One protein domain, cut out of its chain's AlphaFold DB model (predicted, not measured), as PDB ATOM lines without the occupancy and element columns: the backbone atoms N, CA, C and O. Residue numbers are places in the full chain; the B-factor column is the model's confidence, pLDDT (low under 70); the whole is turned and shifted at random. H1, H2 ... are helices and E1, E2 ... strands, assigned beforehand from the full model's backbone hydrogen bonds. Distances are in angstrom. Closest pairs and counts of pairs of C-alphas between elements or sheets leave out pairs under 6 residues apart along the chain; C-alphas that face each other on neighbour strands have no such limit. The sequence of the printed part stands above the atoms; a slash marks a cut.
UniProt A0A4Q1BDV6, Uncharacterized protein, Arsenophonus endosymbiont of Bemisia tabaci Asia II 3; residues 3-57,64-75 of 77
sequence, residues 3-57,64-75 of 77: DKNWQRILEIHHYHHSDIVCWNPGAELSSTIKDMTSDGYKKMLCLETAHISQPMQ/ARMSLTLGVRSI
ATOM      1  N   ASP A   3       8.023 112.819 136.644       94.88
ATOM      2  CA  ASP A   3       7.653 111.616 135.907       94.88
ATOM      3  C   ASP A   3       7.404 110.498 136.923       94.88
ATOM      4  O   ASP A   3       8.322 109.807 137.376       94.88
ATOM      5  N   LYS A   4       6.137 110.368 137.333       94.25
ATOM      6  CA  LYS A   4       5.719 109.368 138.323       94.25
ATOM      7  C   LYS A   4       5.896 107.947 137.799       94.25
ATOM      8  O   LYS A   4       6.209 107.058 138.577       94.25
ATOM      9  N   ASN A   5       5.730 107.711 136.500       93.94
ATOM     10  CA  ASN A   5       5.818 106.357 135.961       93.94
ATOM     11  C   ASN A   5       7.251 105.826 136.044       93.94
ATOM     12  O   ASN A   5       7.444 104.651 136.335       93.94
ATOM     13  N   TRP A   6       8.252 106.686 135.830       94.50
ATOM     14  CA  TRP A   6       9.667 106.300 135.920       94.50
ATOM     15  C   TRP A   6      10.349 106.745 137.221       94.50
ATOM     16  O   TRP A   6      11.572 106.684 137.315       94.50
ATOM     17  N   GLN A   7       9.577 107.186 138.221       96.81
ATOM     18  CA  GLN A   7      10.066 107.557 139.560       96.81
ATOM     19  C   GLN A   7      11.260 108.524 139.520       96.81
ATOM     20  O   GLN A   7      12.263 108.379 140.228       96.81
ATOM     21  N   ARG A   8      11.162 109.536 138.656       96.62
ATOM     22  CA  ARG A   8      12.231 110.508 138.426       96.62
ATOM     23  C   ARG A   8      11.688 111.916 138.266       96.62
ATOM     24  O   ARG A   8      10.517 112.143 137.968       96.62
ATOM     25  N   ILE A   9      12.586 112.870 138.425       97.00
ATOM     26  CA  ILE A   9      12.365 114.275 138.139       97.00
ATOM     27  C   ILE A   9      13.372 114.677 137.073       97.00
ATOM     28  O   ILE A   9      14.574 114.494 137.249       97.00
ATOM     29  N   LEU A  10      12.866 115.206 135.963       96.81
ATOM     30  CA  LEU A  10      13.682 115.870 134.951       96.81
ATOM     31  C   LEU A  10      13.817 117.340 135.342       96.81
ATOM     32  O   LEU A  10      12.808 118.036 135.477       96.81
ATOM     33  N   GLU A  11      15.036 117.808 135.545       97.06
ATOM     34  CA  GLU A  11      15.344 119.198 135.876       97.06
ATOM     35  C   GLU A  11      15.826 119.888 134.605       97.06
ATOM     36  O   GLU A  11      16.759 119.417 133.961       97.06
ATOM     37  N   ILE A  12      15.165 120.973 134.210       97.00
ATOM     38  CA  ILE A  12      15.536 121.738 133.019       97.00
ATOM     39  C   ILE A  12      15.790 123.166 133.469       97.00
ATOM     40  O   ILE A  12      14.893 123.838 133.976       97.00
ATOM     41  N   HIS A  13      17.034 123.603 133.316       98.00
ATOM     42  CA  HIS A  13      17.453 124.962 133.620       98.00
ATOM     43  C   HIS A  13      17.610 125.705 132.301       98.00
ATOM     44  O   HIS A  13      18.490 125.373 131.509       98.00
ATOM     45  N   HIS A  14      16.734 126.675 132.064       98.06
ATOM     46  CA  HIS A  14      16.682 127.459 130.835       98.06
ATOM     47  C   HIS A  14      17.479 128.755 131.013       98.06
ATOM     48  O   HIS A  14      17.237 129.507 131.958       98.06
ATOM     49  N   TYR A  15      18.400 129.055 130.096       97.62
ATOM     50  CA  TYR A  15      19.237 130.255 130.151       97.62
ATOM     51  C   TYR A  15      19.051 131.093 128.894       97.62
ATOM     52  O   TYR A  15      19.100 130.559 127.785       97.62
ATOM     53  N   HIS A  16      18.907 132.407 129.090       95.56
ATOM     54  CA  HIS A  16      18.744 133.382 128.006       95.56
ATOM     55  C   HIS A  16      17.602 132.988 127.055       95.56
ATOM     56  O   HIS A  16      17.813 132.799 125.866       95.56
ATOM     57  N   HIS A  17      16.415 132.777 127.621       96.56
ATOM     58  CA  HIS A  17      15.186 132.475 126.894       96.56
ATOM     59  C   HIS A  17      14.164 133.563 127.212       96.56
ATOM     60  O   HIS A  17      14.185 134.107 128.320       96.56
ATOM     61  N   SER A  18      13.270 133.868 126.275       96.75
ATOM     62  CA  SER A  18      12.069 134.654 126.585       96.75
ATOM     63  C   SER A  18      10.868 133.763 126.870       96.75
ATOM     64  O   SER A  18       9.957 134.181 127.578       96.75
ATOM     65  N   ASP A  19      10.875 132.535 126.347       98.25
ATOM     66  CA  ASP A  19       9.727 131.639 126.392       98.25
ATOM     67  C   ASP A  19      10.145 130.199 126.680       98.25
ATOM     68  O   ASP A  19      11.243 129.747 126.331       98.25
ATOM     69  N   ILE A  20       9.218 129.466 127.287       97.75
ATOM     70  CA  ILE A  20       9.274 128.014 127.400       97.75
ATOM     71  C   ILE A  20       8.050 127.472 126.675       97.75
ATOM     72  O   ILE A  20       6.919 127.805 127.035       97.75
ATOM     73  N   VAL A  21       8.271 126.630 125.670       98.31
ATOM     74  CA  VAL A  21       7.174 125.956 124.966       98.31
ATOM     75  C   VAL A  21       6.953 124.593 125.601       98.31
ATOM     76  O   VAL A  21       7.891 123.814 125.754       98.31
ATOM     77  N   CYS A  22       5.706 124.309 125.970       97.69
ATOM     78  CA  CYS A  22       5.270 123.001 126.440       97.69
ATOM     79  C   CYS A  22       4.386 122.371 125.369       97.69
ATOM     80  O   CYS A  22       3.306 122.893 125.085       97.69
ATOM     81  N   TRP A  23       4.845 121.275 124.766       98.31
ATOM     82  CA  TRP A  23       4.149 120.685 123.628       98.31
ATOM     83  C   TRP A  23       4.134 119.156 123.629       98.31
ATOM     84  O   TRP A  23       5.125 118.479 123.908       98.31
ATOM     85  N   ASN A  24       2.975 118.614 123.270       98.38
ATOM     86  CA  ASN A  24       2.749 117.212 122.965       98.38
ATOM     87  C   ASN A  24       1.700 117.157 121.838       98.38
ATOM     88  O   ASN A  24       0.682 117.844 121.957       98.38
ATOM     89  N   PRO A  25       1.908 116.375 120.762       98.12
ATOM     90  CA  PRO A  25       0.991 116.378 119.619       98.12
ATOM     91  C   PRO A  25      -0.385 115.773 119.937       98.12
ATOM     92  O   PRO A  25      -1.347 116.015 119.215       98.12
ATOM     93  N   GLY A  26      -0.508 114.974 121.000       98.31
ATOM     94  CA  GLY A  26      -1.714 114.196 121.262       98.31
ATOM     95  C   GLY A  26      -1.969 113.123 120.196       98.31
ATOM     96  O   GLY A  26      -1.213 112.961 119.238       98.31
ATOM     97  N   ALA A  27      -3.046 112.360 120.376       98.12
ATOM     98  CA  ALA A  27      -3.335 111.195 119.539       98.12
ATOM     99  C   ALA A  27      -3.592 111.551 118.066       98.12
ATOM    100  O   ALA A  27      -3.083 110.877 117.173       98.12
ATOM    101  N   GLU A  28      -4.367 112.611 117.817       98.06
ATOM    102  CA  GLU A  28      -4.792 112.990 116.468       98.06
ATOM    103  C   GLU A  28      -3.596 113.391 115.599       98.06
ATOM    104  O   GLU A  28      -3.345 112.739 114.587       98.06
ATOM    105  N   LEU A  29      -2.791 114.376 116.019       97.94
ATOM    106  CA  LEU A  29      -1.608 114.781 115.249       97.94
ATOM    107  C   LEU A  29      -0.540 113.684 115.217       97.94
ATOM    108  O   LEU A  29       0.082 113.477 114.181       97.94
ATOM    109  N   SER A  30      -0.336 112.933 116.306       98.25
ATOM    110  CA  SER A  30       0.648 111.838 116.301       98.25
ATOM    111  C   SER A  30       0.320 110.763 115.261       98.25
ATOM    112  O   SER A  30       1.230 110.093 114.786       98.25
ATOM    113  N   SER A  31      -0.955 110.595 114.888       97.56
ATOM    114  CA  SER A  31      -1.375 109.659 113.838       97.56
ATOM    115  C   SER A  31      -1.099 110.149 112.410       97.56
ATOM    116  O   SER A  31      -1.125 109.345 111.479       97.56
ATOM    117  N   THR A  32      -0.818 111.445 112.226       98.12
ATOM    118  CA  THR A  32      -0.608 112.067 110.906       98.12
ATOM    119  C   THR A  32       0.858 112.410 110.617       98.12
ATOM    120  O   THR A  32       1.230 112.586 109.454       98.12
ATOM    121  N   ILE A  33       1.709 112.472 111.646       97.62
ATOM    122  CA  ILE A  33       3.143 112.767 111.534       97.62
ATOM    123  C   ILE A  33       3.895 111.522 111.027       97.62
ATOM    124  O   ILE A  33       3.973 110.506 111.708       97.62
ATOM    125  N   LYS A  34       4.456 111.594 109.810       97.69
ATOM    126  CA  LYS A  34       5.021 110.429 109.091       97.69
ATOM    127  C   LYS A  34       6.233 109.781 109.767       97.69
ATOM    128  O   LYS A  34       6.462 108.591 109.571       97.69
ATOM    129  N   ASP A  35       7.023 110.550 110.503       97.38
ATOM    130  CA  ASP A  35       8.233 110.109 111.204       97.38
ATOM    131  C   ASP A  35       7.983 109.775 112.686       97.38
ATOM    132  O   ASP A  35       8.920 109.518 113.441       97.38
ATOM    133  N   MET A  36       6.716 109.713 113.102       95.88
ATOM    134  CA  MET A  36       6.302 109.390 114.460       95.88
ATOM    135  C   MET A  36       5.320 108.215 114.453       95.88
ATOM    136  O   MET A  36       4.484 108.070 113.567       95.88
ATOM    137  N   THR A  37       5.405 107.342 115.457       97.62
ATOM    138  CA  THR A  37       4.373 106.304 115.640       97.62
ATOM    139  C   THR A  37       3.067 106.935 116.129       97.62
ATOM    140  O   THR A  37       3.106 107.918 116.870       97.62
ATOM    141  N   SER A  38       1.913 106.345 115.803       97.44
ATOM    142  CA  SER A  38       0.594 106.862 116.220       97.44
ATOM    143  C   SER A  38       0.445 107.026 117.740       97.44
ATOM    144  O   SER A  38      -0.225 107.942 118.205       97.44
ATOM    145  N   ASP A  39       1.114 106.171 118.515       98.19
ATOM    146  CA  ASP A  39       1.143 106.205 119.980       98.19
ATOM    147  C   ASP A  39       2.405 106.866 120.562       98.19
ATOM    148  O   ASP A  39       2.599 106.878 121.782       98.19
ATOM    149  N   GLY A  40       3.271 107.439 119.720       97.44
ATOM    150  CA  GLY A  40       4.538 108.042 120.140       97.44
ATOM    151  C   GLY A  40       4.349 109.149 121.178       97.44
ATOM    152  O   GLY A  40       5.153 109.279 122.104       97.44
ATOM    153  N   TYR A  41       3.238 109.884 121.087       98.00
ATOM    154  CA  TYR A  41       2.932 111.011 121.965       98.00
ATOM    155  C   TYR A  41       2.828 110.597 123.437       98.00
ATOM    156  O   TYR A  41       3.120 111.394 124.323       98.00
ATOM    157  N   LYS A  42       2.480 109.335 123.727       97.38
ATOM    158  CA  LYS A  42       2.346 108.820 125.099       97.38
ATOM    159  C   LYS A  42       3.678 108.745 125.850       97.38
ATOM    160  O   LYS A  42       3.676 108.602 127.070       97.38
ATOM    161  N   LYS A  43       4.811 108.780 125.141       95.88
ATOM    162  CA  LYS A  43       6.155 108.568 125.705       95.88
ATOM    163  C   LYS A  43       7.055 109.799 125.616       95.88
ATOM    164  O   LYS A  43       8.253 109.686 125.860       95.88
ATOM    165  N   MET A  44       6.504 110.956 125.258       96.12
ATOM    166  CA  MET A  44       7.286 112.171 125.061       96.12
ATOM    167  C   MET A  44       6.568 113.414 125.583       96.12
ATOM    168  O   MET A  44       5.344 113.469 125.665       96.12
ATOM    169  N   LEU A  45       7.349 114.434 125.910       96.50
ATOM    170  CA  LEU A  45       6.887 115.793 126.162       96.50
ATOM    171  C   LEU A  45       8.007 116.733 125.724       96.50
ATOM    172  O   LEU A  45       9.149 116.548 126.145       96.50
ATOM    173  N   CYS A  46       7.693 117.712 124.881       97.50
ATOM    174  CA  CYS A  46       8.627 118.769 124.534       97.50
ATOM    175  C   CYS A  46       8.540 119.866 125.594       97.50
ATOM    176  O   CYS A  46       7.461 120.396 125.869       97.50
ATOM    177  N   LEU A  47       9.689 120.187 126.183       97.62
ATOM    178  CA  LEU A  47       9.915 121.425 126.918       97.62
ATOM    179  C   LEU A  47      11.071 122.152 126.252       97.62
ATOM    180  O   LEU A  47      12.233 121.775 126.407       97.62
ATOM    181  N   GLU A  48      10.740 123.172 125.479       98.19
ATOM    182  CA  GLU A  48      11.687 123.827 124.588       98.19
ATOM    183  C   GLU A  48      12.124 125.161 125.185       98.19
ATOM    184  O   GLU A  48      11.318 125.916 125.725       98.19
ATOM    185  N   THR A  49      13.420 125.448 125.081       98.12
ATOM    186  CA  THR A  49      13.983 126.759 125.421       98.12
ATOM    187  C   THR A  49      13.879 127.634 124.182       98.12
ATOM    188  O   THR A  49      14.434 127.248 123.153       98.12
ATOM    189  N   ALA A  50      13.163 128.760 124.252       97.44
ATOM    190  CA  ALA A  50      12.801 129.507 123.051       97.44
ATOM    191  C   ALA A  50      12.889 131.039 123.188       97.44
ATOM    192  O   ALA A  50      12.897 131.610 124.281       97.44
ATOM    193  N   HIS A  51      12.926 131.685 122.018       96.31
ATOM    194  CA  HIS A  51      12.844 133.130 121.818       96.31
ATOM    195  C   HIS A  51      11.745 133.452 120.789       96.31
ATOM    196  O   HIS A  51      12.028 133.610 119.602       96.31
ATOM    197  N   ILE A  52      10.481 133.468 121.224       96.62
ATOM    198  CA  ILE A  52       9.299 133.667 120.365       96.62
ATOM    199  C   ILE A  52       8.690 135.046 120.610       96.62
ATOM    200  O   ILE A  52       8.488 135.809 119.668       96.62
ATOM    201  N   SER A  53       8.417 135.384 121.872       97.06
ATOM    202  CA  SER A  53       7.832 136.673 122.248       97.06
ATOM    203  C   SER A  53       8.827 137.826 122.123       97.06
ATOM    204  O   SER A  53       8.417 138.976 121.959       97.06
ATOM    205  N   GLN A  54      10.131 137.531 122.168       94.56
ATOM    206  CA  GLN A  54      11.196 138.516 122.003       94.56
ATOM    207  C   GLN A  54      12.257 138.008 121.019       94.56
ATOM    208  O   GLN A  54      12.927 137.013 121.318       94.56
ATOM    209  N   PRO A  55      12.464 138.693 119.877       90.56
ATOM    210  CA  PRO A  55      13.521 138.345 118.940       90.56
ATOM    211  C   PRO A  55      14.894 138.412 119.600       90.56
ATOM    212  O   PRO A  55      15.231 139.378 120.288       90.56
ATOM    213  N   MET A  56      15.712 137.402 119.341       90.69
ATOM    214  CA  MET A  56      17.069 137.362 119.853       90.69
ATOM    215  C   MET A  56      17.972 138.282 119.013       90.69
ATOM    216  O   MET A  56      18.187 138.032 117.828       90.69
ATOM    217  N   GLN A  57      18.494 139.352 119.620       87.25
ATOM    218  CA  GLN A  57      19.315 140.358 118.937       87.25
ATOM    219  C   GLN A  57      20.806 140.191 119.290       87.25
ATOM    220  O   GLN A  57      21.154 140.233 120.473       87.25
ATOM    221  N   ALA A  64      24.416 136.195 119.867       91.00
ATOM    222  CA  ALA A  64      23.406 135.905 120.864       91.00
ATOM    223  C   ALA A  64      23.452 134.418 121.249       91.00
ATOM    224  O   ALA A  64      23.829 133.564 120.443       91.00
ATOM    225  N   ARG A  65      23.133 134.115 122.508       92.00
ATOM    226  CA  ARG A  65      23.267 132.772 123.078       92.00
ATOM    227  C   ARG A  65      21.973 132.371 123.751       92.00
ATOM    228  O   ARG A  65      21.410 133.158 124.497       92.00
ATOM    229  N   MET A  66      21.597 131.119 123.544       94.81
ATOM    230  CA  MET A  66      20.534 130.434 124.261       94.81
ATOM    231  C   MET A  66      21.059 129.051 124.628       94.81
ATOM    232  O   MET A  66      21.764 128.418 123.840       94.81
ATOM    233  N   SER A  67      20.775 128.597 125.842       97.06
ATOM    234  CA  SER A  67      21.264 127.302 126.311       97.06
ATOM    235  C   SER A  67      20.349 126.723 127.372       97.06
ATOM    236  O   SER A  67      19.576 127.443 128.005       97.06
ATOM    237  N   LEU A  68      20.479 125.421 127.601       98.31
ATOM    238  CA  LEU A  68      19.838 124.749 128.716       98.31
ATOM    239  C   LEU A  68      20.784 123.741 129.352       98.31
ATOM    240  O   LEU A  68      21.721 123.254 128.717       98.31
ATOM    241  N   THR A  69      20.500 123.394 130.600       98.38
ATOM    242  CA  THR A  69      21.075 122.216 131.252       98.38
ATOM    243  C   THR A  69      19.954 121.261 131.617       98.38
ATOM    244  O   THR A  69      18.928 121.682 132.152       98.38
ATOM    245  N   LEU A  70      20.165 119.977 131.323       97.81
ATOM    246  CA  LEU A  70      19.254 118.895 131.669       97.81
ATOM    247  C   LEU A  70      19.863 118.061 132.800       97.81
ATOM    248  O   LEU A  70      20.974 117.549 132.673       97.81
ATOM    249  N   GLY A  71      19.114 117.915 133.886       97.62
ATOM    250  CA  GLY A  71      19.411 117.042 135.012       97.62
ATOM    251  C   GLY A  71      18.345 115.962 135.176       97.62
ATOM    252  O   GLY A  71      17.197 116.117 134.754       97.62
ATOM    253  N   VAL A  72      18.723 114.852 135.810       97.38
ATOM    254  CA  VAL A  72      17.791 113.791 136.200       97.38
ATOM    255  C   VAL A  72      18.037 113.437 137.655       97.38
ATOM    256  O   VAL A  72      19.147 113.067 138.034       97.38
ATOM    257  N   ARG A  73      16.981 113.500 138.463       96.62
ATOM    258  CA  ARG A  73      17.002 113.106 139.870       96.62
ATOM    259  C   ARG A  73      16.031 111.960 140.105       96.62
ATOM    260  O   ARG A  73      14.881 112.026 139.685       96.62
ATOM    261  N   SER A  74      16.462 110.918 140.809       94.50
ATOM    262  CA  SER A  74      15.548 109.865 141.267       94.50
ATOM    263  C   SER A  74      14.685 110.374 142.424       94.50
ATOM    264  O   SER A  74      15.153 111.119 143.295       94.50
ATOM    265  N   ILE A  75      13.416 109.975 142.437       90.88
ATOM    266  CA  ILE A  75      12.546 110.154 143.594       90.88
ATOM    267  C   ILE A  75      12.859 108.987 144.534       90.88
ATOM    268  O   ILE A  75      12.438 107.861 144.288       90.88
TER     269      ILE A  75
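Overview. This is residues 3 to 57 and 64 to 75 of the 77 residues of an uncharacterized protein of Arsenophonus endosymbiont of Bemisia tabaci Asia II 3 (UniProt A0A4Q1BDV6). Two narrow two-stranded ribbons, E1 with E4 and E2 with E3, open as a flat V, coming nearest each other where E1 ends and E2 begins. Two short helices, H1 and H2, sit together at the far end of the E2 and E3 arm. The 67 printed residues hold, in chain order, E1, E2, H1, H2, E3 and E4; both sheets are antiparallel, and the class is mixed, helices and strands. The whole is loose, with a radius of gyration of the C-alphas of 14.8 A and spans of 38 by 34 by 16 A.

Arrangement. E1, residues 8 to 15, is the antiparallel neighbour of E4, residues 67 to 74, at 163 degrees, with N 9 and O 73 2.8 A apart, within hydrogen-bond range. E2, residues 19 to 23, is apart from E1, but only just, at 8.2 A. E2 is the antiparallel neighbour of E3, residues 46 to 50, at 159 degrees, with N 48 and O 21 2.9 A apart, within hydrogen-bond range. The closest C-alphas of E1 and E3, those of His 14 and Thr 49, are 6.1 A apart. H1, residues 26 to 30, touches H2, residues 40 to 43; their closest C-alphas, Gly 26 and Tyr 41, are 5.7 A apart. Every O i to N i+4 pair in H1 is within hydrogen-bond range; H2 is too short for one.

Along the chain. E1 starts at C-alpha 8 (12.231, 110.508, 138.426) and is 22.5 A long. E2 is 12.6 A, H1 6.0 A, H2 5.8 A and E3 11.6 A. E4, 23.7 A, ends at C-alpha 74 (15.548, 109.865, 141.267).

Size, cuts and confidence. The farthest C-alphas, Asn 5 and Gln 57, are 40.3 A apart. Residues 58 to 63 are not printed; C-alphas 57 and 64 are 6.3 A apart across this cut. Of the links printed whole, none is long. No printed residue is under 70 in pLDDT.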